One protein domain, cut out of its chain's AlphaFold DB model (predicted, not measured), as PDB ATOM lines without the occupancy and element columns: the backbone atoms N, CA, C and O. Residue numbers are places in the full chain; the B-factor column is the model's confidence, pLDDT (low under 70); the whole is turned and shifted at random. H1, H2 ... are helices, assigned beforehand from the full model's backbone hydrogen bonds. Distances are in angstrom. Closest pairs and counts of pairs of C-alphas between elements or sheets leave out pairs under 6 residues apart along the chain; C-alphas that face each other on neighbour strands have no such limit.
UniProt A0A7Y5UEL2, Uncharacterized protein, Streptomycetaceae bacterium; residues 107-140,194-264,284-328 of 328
ATOM      1  N   ALA A 107      68.110  19.594 235.011       90.81
ATOM      2  CA  ALA A 107      68.543  19.250 236.366       90.81
ATOM      3  C   ALA A 107      67.457  19.562 237.409       90.81
ATOM      4  O   ALA A 107      67.160  18.723 238.266       90.81
ATOM      5  N   SER A 108      66.839  20.735 237.304       87.69
ATOM      6  CA  SER A 108      65.738  21.167 238.165       87.69
ATOM      7  C   SER A 108      64.487  20.322 237.924       87.69
ATOM      8  O   SER A 108      63.950  19.753 238.881       87.69
ATOM      9  N   ALA A 109      64.124  20.087 236.660       89.38
ATOM     10  CA  ALA A 109      63.015  19.216 236.281       89.38
ATOM     11  C   ALA A 109      63.187  17.797 236.830       89.38
ATOM     12  O   ALA A 109      62.258  17.223 237.397       89.38
ATOM     13  N   ARG A 110      64.398  17.233 236.727       93.62
ATOM     14  CA  ARG A 110      64.710  15.902 237.257       93.62
ATOM     15  C   ARG A 110      64.500  15.849 238.767       93.62
ATOM     16  O   ARG A 110      63.829  14.940 239.240       93.62
ATOM     17  N   LYS A 111      65.003  16.837 239.512       91.69
ATOM     18  CA  LYS A 111      64.834  16.915 240.972       91.69
ATOM     19  C   LYS A 111      63.359  16.988 241.383       91.69
ATOM     20  O   LYS A 111      62.968  16.364 242.368       91.69
ATOM     21  N   ILE A 112      62.541  17.738 240.641       89.94
ATOM     22  CA  ILE A 112      61.093  17.833 240.881       89.94
ATOM     23  C   ILE A 112      60.418  16.488 240.577       89.94
ATOM     24  O   ILE A 112      59.721  15.945 241.436       89.94
ATOM     25  N   ARG A 113      60.682  15.909 239.399       92.88
ATOM     26  CA  ARG A 113      60.092  14.639 238.944       92.88
ATOM     27  C   ARG A 113      60.486  13.445 239.817       92.88
ATOM     28  O   ARG A 113      59.662  12.564 240.032       92.88
ATOM     29  N   GLU A 114      61.686  13.441 240.402       95.50
ATOM     30  CA  GLU A 114      62.127  12.421 241.369       95.50
ATOM     31  C   GLU A 114      61.279  12.387 242.648       95.50
ATOM     32  O   GLU A 114      61.160  11.328 243.266       95.50
ATOM     33  N   LYS A 115      60.693  13.522 243.051       94.06
ATOM     34  CA  LYS A 115      59.864  13.617 244.260       94.06
ATOM     35  C   LYS A 115      58.368  13.580 243.956       94.06
ATOM     36  O   LYS A 115      57.618  12.940 244.686       94.06
ATOM     37  N   TYR A 116      57.927  14.272 242.909       92.75
ATOM     38  CA  TYR A 116      56.506  14.543 242.671       92.75
ATOM     39  C   TYR A 116      55.952  13.926 241.383       92.75
ATOM     40  O   TYR A 116      54.750  14.023 241.147       92.75
ATOM     41  N   GLY A 117      56.782  13.284 240.555       93.69
ATOM     42  CA  GLY A 117      56.349  12.803 239.246       93.69
ATOM     43  C   GLY A 117      55.893  13.957 238.346       93.69
ATOM     44  O   GLY A 117      56.552  14.993 238.291       93.69
ATOM     45  N   PHE A 118      54.748  13.800 237.675       90.81
ATOM     46  CA  PHE A 118      54.061  14.893 236.976       90.81
ATOM     47  C   PHE A 118      53.133  15.715 237.896       90.81
ATOM     48  O   PHE A 118      52.517  16.679 237.436       90.81
ATOM     49  N   GLY A 119      53.032  15.351 239.179       89.44
ATOM     50  CA  GLY A 119      52.193  16.005 240.180       89.44
ATOM     51  C   GLY A 119      50.758  15.478 240.268       89.44
ATOM     52  O   GLY A 119      49.985  16.013 241.058       89.44
ATOM     53  N   ALA A 120      50.381  14.439 239.519       89.38
ATOM     54  CA  ALA A 120      49.010  13.930 239.482       89.38
ATOM     55  C   ALA A 120      48.577  13.307 240.822       89.38
ATOM     56  O   ALA A 120      47.433  13.478 241.238       89.38
ATOM     57  N   PHE A 121      49.492  12.618 241.514       91.75
ATOM     58  CA  PHE A 121      49.226  11.989 242.820       91.75
ATOM     59  C   PHE A 121      49.972  12.633 243.991       91.75
ATOM     60  O   PHE A 121      49.739  12.286 245.152       91.75
ATOM     61  N   ALA A 122      50.875  13.576 243.712       90.38
ATOM     62  CA  ALA A 122      51.648  14.268 244.738       90.38
ATOM     63  C   ALA A 122      50.777  14.945 245.822       90.38
ATOM     64  O   ALA A 122      51.156  14.839 246.991       90.38
ATOM     65  N   PRO A 123      49.621  15.575 245.516       86.06
ATOM     66  CA  PRO A 123      48.793  16.234 246.532       86.06
ATOM     67  C   PRO A 123      48.242  15.279 247.595       86.06
ATOM     68  O   PRO A 123      48.168  15.639 248.771       86.06
ATOM     69  N   ASP A 124      47.900  14.048 247.204       87.12
ATOM     70  CA  ASP A 124      47.396  13.019 248.118       87.12
ATOM     71  C   ASP A 124      48.514  12.427 248.995       87.12
ATOM     72  O   ASP A 124      48.285  12.055 250.148       87.12
ATOM     73  N   VAL A 125      49.744  12.342 248.471       91.12
ATOM     74  CA  VAL A 125      50.903  11.796 249.202       91.12
ATOM     75  C   VAL A 125      51.558  12.839 250.110       91.12
ATOM     76  O   VAL A 125      51.996  12.502 251.215       91.12
ATOM     77  N   TYR A 126      51.602  14.096 249.667       88.56
ATOM     78  CA  TYR A 126      52.238  15.223 250.350       88.56
ATOM     79  C   TYR A 126      51.236  16.354 250.634       88.56
ATOM     80  O   TYR A 126      51.453  17.498 250.232       88.56
ATOM     81  N   PRO A 127      50.146  16.097 251.381       85.19
ATOM     82  CA  PRO A 127      49.101  17.096 251.597       85.19
ATOM     83  C   PRO A 127      49.583  18.322 252.388       85.19
ATOM     84  O   PRO A 127      48.928  19.358 252.354       85.19
ATOM     85  N   GLY A 128      50.700  18.203 253.113       81.25
ATOM     86  CA  GLY A 128      51.311  19.278 253.896       81.25
ATOM     87  C   GLY A 128      52.431  20.045 253.188       81.25
ATOM     88  O   GLY A 128      53.043  20.903 253.812       81.25
ATOM     89  N   ASP A 129      52.758  19.705 251.940       81.00
ATOM     90  CA  ASP A 129      53.890  20.305 251.231       81.00
ATOM     91  C   ASP A 129      53.417  21.511 250.395       81.00
ATOM     92  O   ASP A 129      52.649  21.318 249.446       81.00
ATOM     93  N   PRO A 130      53.836  22.752 250.714       75.19
ATOM     94  CA  PRO A 130      53.418  23.947 249.972       75.19
ATOM     95  C   PRO A 130      53.927  23.959 248.522       75.19
ATOM     96  O   PRO A 130      53.384  24.666 247.678       75.19
ATOM     97  N   GLN A 131      54.941  23.151 248.194       76.00
ATOM     98  CA  GLN A 131      55.485  23.072 246.837       76.00
ATOM     99  C   GLN A 131      54.627  22.228 245.890       76.00
ATOM    100  O   GLN A 131      54.897  22.210 244.692       76.00
ATOM    101  N   VAL A 132      53.621  21.519 246.406       75.94
ATOM    102  CA  VAL A 132      52.748  20.646 245.620       75.94
ATOM    103  C   VAL A 132      51.448  21.380 245.289       75.94
ATOM    104  O   VAL A 132      50.642  21.623 246.195       75.94
ATOM    105  N   PRO A 133      51.190  21.714 244.012       69.75
ATOM    106  CA  PRO A 133      49.938  22.346 243.613       69.75
ATOM    107  C   PRO A 133      48.740  21.479 243.999       69.75
ATOM    108  O   PRO A 133      48.708  20.290 243.704       69.75
ATOM    109  N   GLY A 134      47.752  22.066 244.672       68.75
ATOM    110  CA  GLY A 134      46.581  21.328 245.158       68.75
ATOM    111  C   GLY A 134      46.789  20.581 246.480       68.75
ATOM    112  O   GLY A 134      45.856  19.928 246.947       68.75
ATOM    113  N   SER A 135      47.961  20.688 247.124       71.06
ATOM    114  CA  SER A 135      48.112  20.258 248.518       71.06
ATOM    115  C   SER A 135      47.246  21.112 249.453       71.06
ATOM    116  O   SER A 135      46.837  22.229 249.122       71.06
ATOM    117  N   LYS A 136      46.970  20.605 250.660       70.00
ATOM    118  CA  LYS A 136      46.152  21.326 251.651       70.00
ATOM    119  C   LYS A 136      46.815  22.628 252.090       70.00
ATOM    120  O   LYS A 136      46.111  23.588 252.375       70.00
ATOM    121  N   VAL A 137      48.147  22.656 252.146       64.00
ATOM    122  CA  VAL A 137      48.903  23.848 252.546       64.00
ATOM    123  C   VAL A 137      48.964  24.862 251.408       64.00
ATOM    124  O   VAL A 137      48.679  26.022 251.666       64.00
ATOM    125  N   ALA A 138      49.184  24.437 250.158       59.75
ATOM    126  CA  ALA A 138      49.125  25.344 249.006       59.75
ATOM    127  C   ALA A 138      47.724  25.980 248.840       59.75
ATOM    128  O   ALA A 138      47.596  27.162 248.537       59.75
ATOM    129  N   ALA A 139      46.651  25.226 249.107       52.62
ATOM    130  CA  ALA A 139      45.285  25.763 249.132       52.62
ATOM    131  C   ALA A 139      45.007  26.675 250.350       52.62
ATOM    132  O   ALA A 139      44.110  27.512 250.302       52.62
ATOM    133  N   SER A 140      45.773  26.524 251.436       53.22
ATOM    134  CA  SER A 140      45.670  27.324 252.663       53.22
ATOM    135  C   SER A 140      46.396  28.676 252.575       53.22
ATOM    136  O   SER A 140      46.344  29.441 253.539       53.22
ATOM    137  N   LYS A 194      36.863  45.127 226.085       57.22
ATOM    138  CA  LYS A 194      37.064  43.834 225.400       57.22
ATOM    139  C   LYS A 194      36.792  43.850 223.896       57.22
ATOM    140  O   LYS A 194      37.116  42.904 223.186       57.22
ATOM    141  N   THR A 195      36.223  44.927 223.366       49.47
ATOM    142  CA  THR A 195      36.011  45.081 221.917       49.47
ATOM    143  C   THR A 195      37.320  45.310 221.161       49.47
ATOM    144  O   THR A 195      37.503  44.717 220.099       49.47
ATOM    145  N   LYS A 196      38.281  46.053 221.736       50.41
ATOM    146  CA  LYS A 196      39.679  46.041 221.262       50.41
ATOM    147  C   LYS A 196      40.321  44.677 221.516       50.41
ATOM    148  O   LYS A 196      40.954  44.118 220.627       50.41
ATOM    149  N   SER A 197      40.015  44.069 222.667       60.09
ATOM    150  CA  SER A 197      40.540  42.748 223.015       60.09
ATOM    151  C   SER A 197      40.056  41.614 222.111       60.09
ATOM    152  O   SER A 197      40.702  40.580 222.114       60.09
ATOM    153  N   LYS A 198      38.947  41.735 221.365       63.66
ATOM    154  CA  LYS A 198      38.488  40.665 220.464       63.66
ATOM    155  C   LYS A 198      39.325  40.610 219.191       63.66
ATOM    156  O   LYS A 198      39.801  39.538 218.852       63.66
ATOM    157  N   ALA A 199      39.532  41.746 218.525       72.62
ATOM    158  CA  ALA A 199      40.414  41.809 217.360       72.62
ATOM    159  C   ALA A 199      41.861  41.469 217.752       72.62
ATOM    160  O   ALA A 199      42.518  40.693 217.061       72.62
ATOM    161  N   ASP A 200      42.323  41.964 218.904       70.25
ATOM    162  CA  ASP A 200      43.642  41.621 219.440       70.25
ATOM    163  C   ASP A 200      43.732  40.134 219.833       70.25
ATOM    164  O   ASP A 200      44.743  39.491 219.561       70.25
ATOM    165  N   ALA A 201      42.675  39.545 220.406       71.12
ATOM    166  CA  ALA A 201      42.626  38.114 220.716       71.12
ATOM    167  C   ALA A 201      42.567  37.245 219.456       71.12
ATOM    168  O   ALA A 201      43.209  36.203 219.420       71.12
ATOM    169  N   GLU A 202      41.834  37.654 218.421       80.38
ATOM    170  CA  GLU A 202      41.804  36.968 217.125       80.38
ATOM    171  C   GLU A 202      43.178  37.035 216.448       80.38
ATOM    172  O   GLU A 202      43.690  36.014 215.985       80.38
ATOM    173  N   ALA A 203      43.825  38.203 216.461       82.25
ATOM    174  CA  ALA A 203      45.182  38.369 215.952       82.25
ATOM    175  C   ALA A 203      46.199  37.530 216.744       82.25
ATOM    176  O   ALA A 203      47.060  36.880 216.144       82.25
ATOM    177  N   ALA A 204      46.083  37.490 218.075       78.44
ATOM    178  CA  ALA A 204      46.914  36.660 218.940       78.44
ATOM    179  C   ALA A 204      46.671  35.162 218.707       78.44
ATOM    180  O   ALA A 204      47.632  34.402 218.619       78.44
ATOM    181  N   ALA A 205      45.417  34.734 218.540       80.88
ATOM    182  CA  ALA A 205      45.059  33.349 218.241       80.88
ATOM    183  C   ALA A 205      45.589  32.907 216.869       80.88
ATOM    184  O   ALA A 205      46.100  31.797 216.719       80.88
ATOM    185  N   GLU A 206      45.526  33.781 215.867       87.81
ATOM    186  CA  GLU A 206      46.086  33.504 214.547       87.81
ATOM    187  C   GLU A 206      47.623  33.474 214.578       87.81
ATOM    188  O   GLU A 206      48.242  32.601 213.964       87.81
ATOM    189  N   ALA A 207      48.262  34.371 215.336       85.69
ATOM    190  CA  ALA A 207      49.705  34.329 215.567       85.69
ATOM    191  C   ALA A 207      50.129  33.032 216.279       85.69
ATOM    192  O   ALA A 207      51.035  32.352 215.802       85.69
ATOM    193  N   ALA A 208      49.421  32.642 217.340       83.56
ATOM    194  CA  ALA A 208      49.577  31.373 218.045       83.56
ATOM    195  C   ALA A 208      49.449  30.170 217.098       83.56
ATOM    196  O   ALA A 208      50.314  29.291 217.069       83.56
ATOM    197  N   ARG A 209      48.415  30.158 216.245       88.75
ATOM    198  CA  ARG A 209      48.195  29.109 215.240       88.75
ATOM    199  C   ARG A 209      49.363  29.009 214.259       88.75
ATOM    200  O   ARG A 209      49.831  27.901 214.000       88.75
ATOM    201  N   ARG A 210      49.840  30.138 213.721       91.56
ATOM    202  CA  ARG A 210      51.009  30.171 212.820       91.56
ATOM    203  C   ARG A 210      52.273  29.690 213.522       91.56
ATOM    204  O   ARG A 210      52.990  28.864 212.972       91.56
ATOM    205  N   ASN A 211      52.507  30.146 214.745       90.31
ATOM    206  CA  ASN A 211      53.650  29.742 215.555       90.31
ATOM    207  C   ASN A 211      53.649  28.229 215.821       90.31
ATOM    208  O   ASN A 211      54.665  27.568 215.617       90.31
ATOM    209  N   ARG A 212      52.488  27.654 216.156       89.12
ATOM    210  CA  ARG A 212      52.307  26.204 216.300       89.12
ATOM    211  C   ARG A 212      52.612  25.448 215.008       89.12
ATOM    212  O   ARG A 212      53.309  24.438 215.042       89.12
ATOM    213  N   LEU A 213      52.108  25.928 213.869       92.38
ATOM    214  CA  LEU A 213      52.393  25.321 212.564       92.38
ATOM    215  C   LEU A 213      53.882  25.384 212.217       92.38
ATOM    216  O   LEU A 213      54.422  24.399 211.728       92.38
ATOM    217  N   ASN A 214      54.548  26.499 212.517       93.19
ATOM    218  CA  ASN A 214      55.981  26.654 212.280       93.19
ATOM    219  C   ASN A 214      56.804  25.673 213.125       93.19
ATOM    220  O   ASN A 214      57.706  25.034 212.596       93.19
ATOM    221  N   LEU A 215      56.471  25.501 214.411       94.44
ATOM    222  CA  LEU A 215      57.149  24.525 215.273       94.44
ATOM    223  C   LEU A 215      56.888  23.082 214.821       94.44
ATOM    224  O   LEU A 215      57.822  22.290 214.740       94.44
ATOM    225  N   ASN A 216      55.640  22.743 214.484       94.50
ATOM    226  CA  ASN A 216      55.279  21.408 213.991       94.50
ATOM    227  C   ASN A 216      55.846  21.103 212.596       94.50
ATOM    228  O   ASN A 216      55.992  19.936 212.249       94.50
ATOM    229  N   GLY A 217      56.150  22.129 211.800       94.69
ATOM    230  CA  GLY A 217      56.778  21.998 210.486       94.69
ATOM    231  C   GLY A 217      58.307  22.001 210.515       94.69
ATOM    232  O   GLY A 217      58.923  21.771 209.477       94.69
ATOM    233  N   ASP A 218      58.933  22.261 211.668       97.50
ATOM    234  CA  ASP A 218      60.389  22.279 211.793       97.50
ATOM    235  C   ASP A 218      60.954  20.845 211.650       97.50
ATOM    236  O   ASP A 218      60.615  19.966 212.456       97.50
ATOM    237  N   PRO A 219      61.809  20.565 210.643       97.81
ATOM    238  CA  PRO A 219      62.283  19.204 210.379       97.81
ATOM    239  C   PRO A 219      63.136  18.619 211.509       97.81
ATOM    240  O   PRO A 219      63.095  17.413 211.763       97.81
ATOM    241  N   GLU A 220      63.906  19.459 212.199       98.00
ATOM    242  CA  GLU A 220      64.751  19.036 213.312       98.00
ATOM    243  C   GLU A 220      63.892  18.658 214.520       98.00
ATOM    244  O   GLU A 220      64.061  17.566 215.071       98.00
ATOM    245  N   LEU A 221      62.932  19.513 214.890       97.62
ATOM    246  CA  LEU A 221      62.016  19.236 215.994       97.62
ATOM    247  C   LEU A 221      61.147  18.016 215.706       97.62
ATOM    248  O   LEU A 221      60.941  17.196 216.596       97.62
ATOM    249  N   THR A 222      60.692  17.848 214.464       98.06
ATOM    250  CA  THR A 222      59.904  16.681 214.052       98.06
ATOM    251  C   THR A 222      60.700  15.388 214.219       98.06
ATOM    252  O   THR A 222      60.209  14.421 214.802       98.06
ATOM    253  N   ARG A 223      61.959  15.367 213.763       98.44
ATOM    254  CA  ARG A 223      62.849  14.210 213.934       98.44
ATOM    255  C   ARG A 223      63.100  13.908 215.415       98.44
ATOM    256  O   ARG A 223      63.067  12.746 215.818       98.44
ATOM    257  N   LEU A 224      63.350  14.935 216.228       98.50
ATOM    258  CA  LEU A 224      63.561  14.778 217.669       98.50
ATOM    259  C   LEU A 224      62.294  14.289 218.384       98.50
ATOM    260  O   LEU A 224      62.389  13.398 219.223       98.50
ATOM    261  N   ALA A 225      61.114  14.788 218.011       98.00
ATOM    262  CA  ALA A 225      59.830  14.320 218.530       98.00
ATOM    263  C   ALA A 225      59.587  12.839 218.192       98.00
ATOM    264  O   ALA A 225      59.162  12.064 219.044       98.00
ATOM    265  N   GLN A 226      59.927  12.395 216.980       98.19
ATOM    266  CA  GLN A 226      59.861  10.972 216.627       98.19
ATOM    267  C   GLN A 226      60.823  10.123 217.470       98.19
ATOM    268  O   GLN A 226      60.447   9.041 217.929       98.19
ATOM    269  N   GLY A 227      62.049  10.607 217.701       98.44
ATOM    270  CA  GLY A 227      63.029   9.945 218.569       98.44
ATOM    271  C   GLY A 227      62.543   9.828 220.016       98.44
ATOM    272  O   GLY A 227      62.577   8.742 220.593       98.44
ATOM    273  N   PHE A 228      61.996  10.917 220.554       97.94
ATOM    274  CA  PHE A 228      61.362  10.956 221.867       97.94
ATOM    275  C   PHE A 228      60.228   9.922 221.968       97.94
ATOM    276  O   PHE A 228      60.261   9.047 222.836       97.94
ATOM    277  N   ALA A 229      59.286   9.937 221.022       98.06
ATOM    278  CA  ALA A 229      58.181   8.983 220.984       98.06
ATOM    279  C   ALA A 229      58.660   7.527 220.918       98.06
ATOM    280  O   ALA A 229      58.101   6.643 221.564       98.06
ATOM    281  N   SER A 230      59.705   7.268 220.131       98.44
ATOM    282  CA  SER A 230      60.274   5.929 219.966       98.44
ATOM    283  C   SER A 230      60.933   5.435 221.256       98.44
ATOM    284  O   SER A 230      60.751   4.278 221.626       98.44
ATOM    285  N   CYS A 231      61.641   6.313 221.973       98.62
ATOM    286  CA  CYS A 231      62.230   6.006 223.276       98.62
ATOM    287  C   CYS A 231      61.160   5.673 224.326       98.62
ATOM    288  O   CYS A 231      61.277   4.656 225.012       98.62
ATOM    289  N   LEU A 232      60.087   6.471 224.407       98.06
ATOM    290  CA  LEU A 232      58.963   6.214 225.311       98.06
ATOM    291  C   LEU A 232      58.292   4.866 225.021       98.06
ATOM    292  O   LEU A 232      58.168   4.034 225.923       98.06
ATOM    293  N   ARG A 233      57.957   4.595 223.753       97.88
ATOM    294  CA  ARG A 233      57.384   3.301 223.341       97.88
ATOM    295  C   ARG A 233      58.320   2.134 223.643       97.88
ATOM    296  O   ARG A 233      57.865   1.099 224.118       97.88
ATOM    297  N   GLY A 234      59.627   2.307 223.432       98.19
ATOM    298  CA  GLY A 234      60.644   1.309 223.776       98.19
ATOM    299  C   GLY A 234      60.719   0.991 225.274       98.19
ATOM    300  O   GLY A 234      61.116  -0.110 225.646       98.19
ATOM    301  N   LYS A 235      60.290   1.920 226.135       97.69
ATOM    302  CA  LYS A 235      60.149   1.727 227.586       97.69
ATOM    303  C   LYS A 235      58.747   1.259 228.011       97.69
ATOM    304  O   LYS A 235      58.510   1.082 229.201       97.69
ATOM    305  N   GLY A 236      57.841   1.026 227.059       96.88
ATOM    306  CA  GLY A 236      56.482   0.542 227.313       96.88
ATOM    307  C   GLY A 236      55.444   1.635 227.573       96.88
ATOM    308  O   GLY A 236      54.339   1.311 228.001       96.88
ATOM    309  N   TYR A 237      55.769   2.904 227.312       95.69
ATOM    310  CA  TYR A 237      54.842   4.022 227.482       95.69
ATOM    311  C   TYR A 237      54.070   4.325 226.184       95.69
ATOM    312  O   TYR A 237      54.673   4.351 225.101       95.69
ATOM    313  N   PRO A 238      52.740   4.515 226.245       91.38
ATOM    314  CA  PRO A 238      51.924   4.787 225.068       91.38
ATOM    315  C   PRO A 238      52.098   6.232 224.583       91.38
ATOM    316  O   PRO A 238      51.859   7.179 225.314       91.38
ATOM    317  N   VAL A 239      52.429   6.415 223.302       93.06
ATOM    318  CA  VAL A 239      52.557   7.756 222.701       93.06
ATOM    319  C   VAL A 239      51.533   7.940 221.590       93.06
ATOM    320  O   VAL A 239      51.688   7.356 220.510       93.06
ATOM    321  N   GLU A 240      50.518   8.763 221.857       89.25
ATOM    322  CA  GLU A 240      49.379   9.022 220.960       89.25
ATOM    323  C   GLU A 240      49.665  10.083 219.888       89.25
ATOM    324  O   GLU A 240      49.102  10.029 218.797       89.25
ATOM    325  N   THR A 241      50.575  11.021 220.160       91.81
ATOM    326  CA  THR A 241      50.920  12.119 219.246       91.81
ATOM    327  C   THR A 241      52.432  12.287 219.142       91.81
ATOM    328  O   THR A 241      53.169  12.124 220.113       91.81
ATOM    329  N   THR A 242      52.907  12.617 217.941       93.56
ATOM    330  CA  THR A 242      54.284  13.082 217.710       93.56
ATOM    331  C   THR A 242      54.322  14.530 217.239       93.56
ATOM    332  O   THR A 242      55.346  14.974 216.720       93.56
ATOM    333  N   ALA A 243      53.213  15.264 217.373       93.81
ATOM    334  CA  ALA A 243      53.206  16.692 217.102       93.81
ATOM    335  C   ALA A 243      54.164  17.387 218.077       93.81
ATOM    336  O   ALA A 243      54.083  17.199 219.293       93.81
ATOM    337  N   VAL A 244      55.080  18.190 217.536       93.44
ATOM    338  CA  VAL A 244      56.140  18.887 218.278       93.44
ATOM    339  C   VAL A 244      55.561  19.687 219.446       93.44
ATOM    340  O   VAL A 244      56.070  19.615 220.558       93.44
ATOM    341  N   THR A 245      54.454  20.398 219.243       89.31
ATOM    342  CA  THR A 245      53.840  21.215 220.302       89.31
ATOM    343  C   THR A 245      53.091  20.421 221.377       89.31
ATOM    344  O   THR A 245      52.688  21.002 222.382       89.31
ATOM    345  N   GLU A 246      52.888  19.114 221.190       89.31
ATOM    346  CA  GLU A 246      52.054  18.278 222.067       89.31
ATOM    347  C   GLU A 246      52.852  17.190 222.790       89.31
ATOM    348  O   GLU A 246      52.598  16.918 223.962       89.31
ATOM    349  N   ILE A 247      53.848  16.594 222.126       93.00
ATOM    350  CA  ILE A 247      54.544  15.397 222.618       93.00
ATOM    351  C   ILE A 247      55.188  15.577 224.000       93.00
ATOM    352  O   ILE A 247      55.226  14.630 224.778       93.00
ATOM    353  N   ARG A 248      55.620  16.795 224.358       87.69
ATOM    354  CA  ARG A 248      56.182  17.106 225.690       87.69
ATOM    355  C   ARG A 248      55.236  16.817 226.862       87.69
ATOM    356  O   ARG A 248      55.713  16.693 227.984       87.69
ATOM    357  N   ASN A 249      53.931  16.747 226.598       86.50
ATOM    358  CA  ASN A 249      52.889  16.519 227.595       86.50
ATOM    359  C   ASN A 249      52.203  15.152 227.441       86.50
ATOM    360  O   ASN A 249      51.263  14.880 228.183       86.50
ATOM    361  N   ALA A 250      52.638  14.303 226.500       85.81
ATOM    362  CA  ALA A 250      51.948  13.053 226.178       85.81
ATOM    363  C   ALA A 250      51.752  12.169 227.423       85.81
ATOM    364  O   ALA A 250      50.619  11.859 227.787       85.81
ATOM    365  N   GLU A 251      52.832  11.863 228.146       90.81
ATOM    366  CA  GLU A 251      52.741  11.066 229.375       90.81
ATOM    367  C   GLU A 251      52.058  11.826 230.512       90.81
ATOM    368  O   GLU A 251      51.245  11.256 231.239       90.81
ATOM    369  N   ARG A 252      52.321  13.132 230.640       89.31
ATOM    370  CA  ARG A 252      51.672  13.970 231.656       89.31
ATOM    371  C   ARG A 252      50.149  13.839 231.578       89.31
ATOM    372  O   ARG A 252      49.509  13.618 232.603       89.31
ATOM    373  N   PHE A 253      49.565  13.922 230.383       86.94
ATOM    374  CA  PHE A 253      48.116  13.812 230.211       86.94
ATOM    375  C   PHE A 253      47.570  12.414 230.506       86.94
ATOM    376  O   PHE A 253      46.498  12.312 231.107       86.94
ATOM    377  N   VAL A 254      48.308  11.347 230.184       90.56
ATOM    378  CA  VAL A 254      47.937   9.971 230.569       90.56
ATOM    379  C   VAL A 254      47.805   9.859 232.092       90.56
ATOM    380  O   VAL A 254      46.810   9.337 232.602       90.56
ATOM    381  N   TRP A 255      48.775  10.394 232.833       91.69
ATOM    382  CA  TRP A 255      48.793  10.333 234.295       91.69
ATOM    383  C   TRP A 255      47.729  11.218 234.948       91.69
ATOM    384  O   TRP A 255      47.038  10.761 235.862       91.69
ATOM    385  N   MET A 256      47.514  12.426 234.427       86.06
ATOM    386  CA  MET A 256      46.423  13.302 234.870       86.06
ATOM    387  C   MET A 256      45.050  12.661 234.607       86.06
ATOM    388  O   MET A 256      44.183  12.669 235.481       86.06
ATOM    389  N   GLY A 257      44.863  12.027 233.444       86.50
ATOM    390  CA  GLY A 257      43.651  11.273 233.118       86.50
ATOM    391  C   GLY A 257      43.426  10.084 234.056       86.50
ATOM    392  O   GLY A 257      42.314   9.880 234.543       86.50
ATOM    393  N   LYS A 258      44.485   9.336 234.388       91.00
ATOM    394  CA  LYS A 258      44.424   8.228 235.355       91.00
ATOM    395  C   LYS A 258      44.031   8.707 236.756       91.00
ATOM    396  O   LYS A 258      43.194   8.073 237.398       91.00
ATOM    397  N   ALA A 259      44.584   9.829 237.224       87.06
ATOM    398  CA  ALA A 259      44.202  10.426 238.505       87.06
ATOM    399  C   ALA A 259      42.727  10.866 238.522       87.06
ATOM    400  O   ALA A 259      41.997  10.567 239.473       87.06
ATOM    401  N   ALA A 260      42.250  11.487 237.439       84.06
ATOM    402  CA  ALA A 260      40.843  11.857 237.290       84.06
ATOM    403  C   ALA A 260      39.910  10.630 237.319       84.06
ATOM    404  O   ALA A 260      38.901  10.631 238.020       84.06
ATOM    405  N   GLN A 261      40.261   9.541 236.629       85.62
ATOM    406  CA  GLN A 261      39.459   8.310 236.633       85.62
ATOM    407  C   GLN A 261      39.387   7.659 238.021       85.62
ATOM    408  O   GLN A 261      38.319   7.219 238.451       85.62
ATOM    409  N   LEU A 262      40.510   7.602 238.744       85.25
ATOM    410  CA  LEU A 262      40.565   6.996 240.079       85.25
ATOM    411  C   LEU A 262      39.765   7.786 241.126       85.25
ATOM    412  O   LEU A 262      39.249   7.196 242.075       85.25
ATOM    413  N   THR A 263      39.641   9.100 240.949       75.38
ATOM    414  CA  THR A 263      38.850   9.960 241.840       75.38
ATOM    415  C   THR A 263      37.361   9.959 241.484       75.38
ATOM    416  O   THR A 263      36.529  10.018 242.388       75.38
ATOM    417  N   GLN A 264      36.999   9.817 240.203       70.06
ATOM    418  CA  GLN A 264      35.603   9.727 239.743       70.06
ATOM    419  C   GLN A 264      34.935   8.373 240.040       70.06
ATOM    420  O   GLN A 264      33.740   8.334 240.318       70.06
ATOM    421  N   LEU A 284      42.653  10.155 247.382       79.19
ATOM    422  CA  LEU A 284      43.078   8.765 247.280       79.19
ATOM    423  C   LEU A 284      43.546   8.273 248.653       79.19
ATOM    424  O   LEU A 284      44.067   9.039 249.463       79.19
ATOM    425  N   ASP A 285      43.302   6.999 248.968       86.00
ATOM    426  CA  ASP A 285      43.845   6.463 250.208       86.00
ATOM    427  C   ASP A 285      45.371   6.488 250.087       86.00
ATOM    428  O   ASP A 285      45.932   6.336 248.997       86.00
ATOM    429  N   ALA A 286      46.050   6.709 251.208       86.19
ATOM    430  CA  ALA A 286      47.479   6.986 251.184       86.19
ATOM    431  C   ALA A 286      48.305   5.840 250.571       86.19
ATOM    432  O   ALA A 286      49.386   6.093 250.041       86.19
ATOM    433  N   ALA A 287      47.832   4.591 250.636       91.38
ATOM    434  CA  ALA A 287      48.536   3.449 250.056       91.38
ATOM    435  C   ALA A 287      48.417   3.438 248.525       91.38
ATOM    436  O   ALA A 287      49.432   3.319 247.827       91.38
ATOM    437  N   THR A 288      47.207   3.639 247.995       92.50
ATOM    438  CA  THR A 288      46.972   3.787 246.554       92.50
ATOM    439  C   THR A 288      47.718   4.997 246.002       92.50
ATOM    440  O   THR A 288      48.445   4.857 245.020       92.50
ATOM    441  N   ALA A 289      47.624   6.157 246.663       92.12
ATOM    442  CA  ALA A 289      48.303   7.380 246.243       92.12
ATOM    443  C   ALA A 289      49.827   7.195 246.149       92.12
ATOM    444  O   ALA A 289      50.425   7.528 245.131       92.12
ATOM    445  N   ARG A 290      50.463   6.580 247.159       95.50
ATOM    446  CA  ARG A 290      51.914   6.295 247.140       95.50
ATOM    447  C   ARG A 290      52.306   5.327 246.030       95.50
ATOM    448  O   ARG A 290      53.336   5.518 245.384       95.50
ATOM    449  N   THR A 291      51.497   4.293 245.805       96.81
ATOM    450  CA  THR A 291      51.750   3.313 244.739       96.81
ATOM    451  C   THR A 291      51.670   3.981 243.372       96.81
ATOM    452  O   THR A 291      52.559   3.800 242.542       96.81
ATOM    453  N   MET A 292      50.632   4.787 243.149       96.25
ATOM    454  CA  MET A 292      50.447   5.507 241.896       96.25
ATOM    455  C   MET A 292      51.530   6.564 241.678       96.25
ATOM    456  O   MET A 292      52.111   6.589 240.598       96.25
ATOM    457  N   LEU A 293      51.885   7.343 242.705       95.94
ATOM    458  CA  LEU A 293      52.988   8.303 242.640       95.94
ATOM    459  C   LEU A 293      54.317   7.613 242.303       95.94
ATOM    460  O   LEU A 293      55.081   8.115 241.492       95.94
ATOM    461  N   THR A 294      54.597   6.440 242.876       97.94
ATOM    462  CA  THR A 294      55.828   5.695 242.562       97.94
ATOM    463  C   THR A 294      55.896   5.335 241.076       97.94
ATOM    464  O   THR A 294      56.946   5.477 240.454       97.94
ATOM    465  N   GLN A 295      54.781   4.892 240.488       97.56
ATOM    466  CA  GLN A 295      54.715   4.583 239.058       97.56
ATOM    467  C   GLN A 295      54.810   5.850 238.193       97.56
ATOM    468  O   GLN A 295      55.504   5.851 237.178       97.56
ATOM    469  N   GLU A 296      54.145   6.925 238.617       96.38
ATOM    470  CA  GLU A 296      54.183   8.234 237.966       96.38
ATOM    471  C   GLU A 296      55.605   8.807 237.945       96.38
ATOM    472  O   GLU A 296      56.054   9.274 236.904       96.38
ATOM    473  N   ILE A 297      56.354   8.705 239.050       97.25
ATOM    474  CA  ILE A 297      57.762   9.121 239.127       97.25
ATOM    475  C   ILE A 297      58.583   8.391 238.060       97.25
ATOM    476  O   ILE A 297      59.288   9.041 237.292       97.25
ATOM    477  N   GLN A 298      58.449   7.067 237.935       98.00
ATOM    478  CA  GLN A 298      59.180   6.304 236.913       98.00
ATOM    479  C   GLN A 298      58.838   6.763 235.490       98.00
ATOM    480  O   GLN A 298      59.738   6.984 234.680       98.00
ATOM    481  N   ALA A 299      57.548   6.955 235.197       97.12
ATOM    482  CA  ALA A 299      57.101   7.447 233.898       97.12
ATOM    483  C   ALA A 299      57.597   8.867 233.610       97.12
ATOM    484  O   ALA A 299      58.084   9.144 232.518       97.12
ATOM    485  N   SER A 300      57.547   9.751 234.604       96.00
ATOM    486  CA  SER A 300      58.021  11.124 234.473       96.00
ATOM    487  C   SER A 300      59.529  11.189 234.238       96.00
ATOM    488  O   SER A 300      59.985  11.963 233.403       96.00
ATOM    489  N   LEU A 301      60.332  10.349 234.889       97.19
ATOM    490  CA  LEU A 301      61.772  10.324 234.639       97.19
ATOM    491  C   LEU A 301      62.078   9.761 233.248       97.19
ATOM    492  O   LEU A 301      62.902  10.324 232.532       97.19
ATOM    493  N   ALA A 302      61.356   8.723 232.816       98.00
ATOM    494  CA  ALA A 302      61.469   8.203 231.457       98.00
ATOM    495  C   ALA A 302      61.100   9.249 230.392       98.00
ATOM    496  O   ALA A 302      61.822   9.392 229.408       98.00
ATOM    497  N   ASP A 303      60.017   9.997 230.595       96.88
ATOM    498  CA  ASP A 303      59.590  11.096 229.727       96.88
ATOM    499  C   ASP A 303      60.620  12.232 229.669       96.88
ATOM    500  O   ASP A 303      60.913  12.757 228.588       96.88
ATOM    501  N   LEU A 304      61.215  12.584 230.813       95.81
ATOM    502  CA  LEU A 304      62.241  13.619 230.879       95.81
ATOM    503  C   LEU A 304      63.497  13.188 230.115       95.81
ATOM    504  O   LEU A 304      64.003  13.944 229.283       95.81
ATOM    505  N   ASP A 305      63.961  11.964 230.361       97.12
ATOM    506  CA  ASP A 305      65.162  11.402 229.746       97.12
ATOM    507  C   ASP A 305      64.991  11.205 228.238       97.12
ATOM    508  O   ASP A 305      65.841  11.632 227.456       97.12
ATOM    509  N   CYS A 306      63.877  10.606 227.810       98.12
ATOM    510  CA  CYS A 306      63.602  10.366 226.396       98.12
ATOM    511  C   CYS A 306      63.404  11.667 225.601       98.12
ATOM    512  O   CYS A 306      63.712  11.707 224.410       98.12
ATOM    513  N   GLY A 307      62.886  12.725 226.234       96.38
ATOM    514  CA  GLY A 307      62.636  14.014 225.588       96.38
ATOM    515  C   GLY A 307      63.747  15.047 225.779       96.38
ATOM    516  O   GLY A 307      63.550  16.200 225.399       96.38
ATOM    517  N   LYS A 308      64.894  14.681 226.364       96.12
ATOM    518  CA  LYS A 308      65.978  15.616 226.712       96.12
ATOM    519  C   LYS A 308      66.456  16.450 225.519       96.12
ATOM    520  O   LYS A 308      66.417  17.679 225.573       96.12
ATOM    521  N   ASP A 309      66.848  15.792 224.431       96.81
ATOM    522  CA  ASP A 309      67.359  16.475 223.233       96.81
ATOM    523  C   ASP A 309      66.259  17.275 222.527       96.81
ATOM    524  O   ASP A 309      66.491  18.382 222.039       96.81
ATOM    525  N   PHE A 310      65.033  16.738 222.523       96.75
ATOM    526  CA  PHE A 310      63.863  17.433 221.998       96.75
ATOM    527  C   PHE A 310      63.621  18.755 222.739       96.75
ATOM    528  O   PHE A 310      63.532  19.797 222.095       96.75
ATOM    529  N   ARG A 311      63.561  18.739 224.077       94.00
ATOM    530  CA  ARG A 311      63.315  19.934 224.903       94.00
ATOM    531  C   ARG A 311      64.419  20.978 224.741       94.00
ATOM    532  O   ARG A 311      64.109  22.160 224.597       94.00
ATOM    533  N   ALA A 312      65.680  20.540 224.681       94.56
ATOM    534  CA  ALA A 312      66.826  21.419 224.454       94.56
ATOM    535  C   ALA A 312      66.737  22.179 223.115       94.56
ATOM    536  O   ALA A 312      67.086  23.357 223.058       94.56
ATOM    537  N   ALA A 313      66.229  21.540 222.056       95.69
ATOM    538  CA  ALA A 313      66.012  22.183 220.757       95.69
ATOM    539  C   ALA A 313      64.686  22.969 220.679       95.69
ATOM    540  O   ALA A 313      64.608  24.001 220.010       95.69
ATOM    541  N   TYR A 314      63.640  22.484 221.353       93.31
ATOM    542  CA  TYR A 314      62.287  23.038 221.312       93.31
ATOM    543  C   TYR A 314      62.201  24.402 221.997       93.31
ATOM    544  O   TYR A 314      61.719  25.353 221.381       93.31
ATOM    545  N   TYR A 315      62.687  24.536 223.237       90.31
ATOM    546  CA  TYR A 315      62.468  25.755 224.026       90.31
ATOM    547  C   TYR A 315      63.051  27.035 223.417       90.31
ATOM    548  O   TYR A 315      62.317  28.020 223.333       90.31
ATOM    549  N   PRO A 316      64.284  27.043 222.879       91.44
ATOM    550  CA  PRO A 316      64.822  28.230 222.215       91.44
ATOM    551  C   PRO A 316      64.007  28.690 220.995       91.44
ATOM    552  O   PRO A 316      64.025  29.874 220.651       91.44
ATOM    553  N   LYS A 317      63.321  27.763 220.309       92.69
ATOM    554  CA  LYS A 317      62.435  28.063 219.171       92.69
ATOM    555  C   LYS A 317      61.050  28.495 219.657       92.69
ATOM    556  O   LYS A 317      60.500  29.462 219.138       92.69
ATOM    557  N   PHE A 318      60.529  27.824 220.679       88.19
ATOM    558  CA  PHE A 318      59.261  28.144 221.325       88.19
ATOM    559  C   PHE A 318      59.251  29.556 221.934       88.19
ATOM    560  O   PHE A 318      58.295  30.298 221.731       88.19
ATOM    561  N   ASP A 319      60.335  29.981 222.584       84.44
ATOM    562  CA  ASP A 319      60.441  31.321 223.188       84.44
ATOM    563  C   ASP A 319      60.398  32.458 222.154       84.44
ATOM    564  O   ASP A 319      60.019  33.585 222.463       84.44
ATOM    565  N   LYS A 320      60.734  32.158 220.895       86.75
ATOM    566  CA  LYS A 320      60.619  33.088 219.760       86.75
ATOM    567  C   LYS A 320      59.242  33.032 219.087       86.75
ATOM    568  O   LYS A 320      59.003  33.760 218.126       86.75
ATOM    569  N   ALA A 321      58.354  32.166 219.569       81.12
ATOM    570  CA  ALA A 321      57.075  31.820 218.969       81.12
ATOM    571  C   ALA A 321      55.946  31.885 220.027       81.12
ATOM    572  O   ALA A 321      55.321  30.867 220.336       81.12
ATOM    573  N   PRO A 322      55.661  33.070 220.607       72.31
ATOM    574  CA  PRO A 322      54.715  33.204 221.714       72.31
ATOM    575  C   PRO A 322      53.318  32.689 221.342       72.31
ATOM    576  O   PRO A 322      52.843  32.879 220.219       72.31
ATOM    577  N   GLY A 323      52.665  32.011 222.288       67.88
ATOM    578  CA  GLY A 323      51.328  31.442 222.100       67.88
ATOM    579  C   GLY A 323      51.275  30.160 221.263       67.88
ATOM    580  O   GLY A 323      50.184  29.695 220.971       67.88
ATOM    581  N   ALA A 324      52.405  29.555 220.875       70.50
ATOM    582  CA  ALA A 324      52.400  28.318 220.079       70.50
ATOM    583  C   ALA A 324      51.864  27.075 220.814       70.50
ATOM    584  O   ALA A 324      51.698  26.022 220.194       70.50
ATOM    585  N   GLU A 325      51.638  27.166 222.127       63.72
ATOM    586  CA  GLU A 325      51.038  26.082 222.900       63.72
ATOM    587  C   GLU A 325      49.607  25.863 222.403       63.72
ATOM    588  O   GLU A 325      48.845  26.811 222.212       63.72
ATOM    589  N   GLY A 326      49.236  24.606 222.146       45.38
ATOM    590  CA  GLY A 326      47.824  24.284 221.969       45.38
ATOM    591  C   GLY A 326      47.052  24.675 223.230       45.38
ATOM    592  O   GLY A 326      47.620  24.666 224.320       45.38
ATOM    593  N   ALA A 327      45.765  25.001 223.091       31.16
ATOM    594  CA  ALA A 327      44.866  24.982 224.238       31.16
ATOM    595  C   ALA A 327      44.891  23.552 224.805       31.16
ATOM    596  O   ALA A 327      44.334  22.645 224.186       31.16
ATOM    597  N   GLY A 328      45.654  23.356 225.881       30.27
ATOM    598  CA  GLY A 328      45.621  22.151 226.705       30.27
ATOM    599  C   GLY A 328      44.408  22.159 227.616       30.27
ATOM    600  O   GLY A 328      43.944  23.269 227.968       30.27
TER     601      GLY A 328
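What this domain is: This is residues 107 to 140, 194 to 264 and 284 to 328 of the 328 residues of an uncharacterized protein of Streptomycetaceae bacterium (UniProt A0A7Y5UEL2). A long helix, H8, forms the core, with H1 and H7 lying lengthwise on it, the short H2 near its first end and H5 packing across its last end, where the chain runs on into H9. From the corner by H5 and the short H6, the long helix H4 leads away as an arm, whose residues 194 to 203 stick out free, while the short H3 sits at the edge near H2. The printed part has 150 residues with nine named helices, H1 to H9 in order along the chain, and no named strand; the class is all helix. The whole is only just compact, close to loose, with a radius of gyration of the C-alphas of 17.5 A and spans of 48 by 44 by 30 A.

Where its parts are: H1, residues 107 to 116, begins with C-alpha 107 at (68.543, 19.250, 236.366) and is 14.4 A long. H2 is residues 122 to 125 and H3 residues 136 to 139. H4, residues 194 to 216, is 31.1 A long and ends with C-alpha 216 at (55.279, 21.408, 213.991). H5, residues 219 to 234, measures 22.4 A, H6 is residues 244 to 247, and H7, residues 250 to 264, measures 21.5 A. H8, residues 286 to 306, is 29.8 A long. H9, residues 308 to 318, measures 15.2 A and ends with C-alpha 318 at (59.261, 28.144, 221.325).

How they stand to each other: H8 is the hub, touching four helices. H1 touches it at a shallow tilt of 22 degrees, opposite ways, with C-alphas 114 and 297 closest at 5.9 A. H2 touches residues 286 to 293 of H8, C-alphas 125 and 289 being closest at 5.9 A. H3 touches no helix. H7 touches H8 with residues 251 to 255 alone, at a shallow tilt of 13 degrees, opposite ways; C-alphas 255 and 296 are closest at 6.9 A. H5 touches H8 at a steep tilt of 42 degrees, opposite ways, with C-alphas 228 and 306 closest at 5.1 A. H5 also touches H9, where C-alphas 224 and 310 are closest at 5.1 A, at a shallow tilt of 34.7 degrees, only just short of steep. H6 touches H5, with C-alphas 225 and 244 closest at 5.9 A. H4 touches H6 with residues 212 to 216 alone, C-alphas 216 and 244 being closest at 5.0 A. H1 and H7 are apart. Every O i to N i+4 pair is within hydrogen-bond range in H5, H7 and H8, against 5 of 6 in H1, 18 of 19 in H4 and 5 of 7 in H9; H2, H3 and H6 are too short for such a pair.

The domain as a whole: The C-alphas farthest apart, of Lys 196 and Ala 287, are 52.2 A apart. Residues 141 to 193 and 265 to 283 are not printed, with C-alpha gaps of 33.0 A and 10.7 A. Of the links that are printed whole, none is long. The mean pLDDT of the printed part is 86.5; 16 residues are under 70, among them 137 to 140, 194 to 198 and 325 to 328.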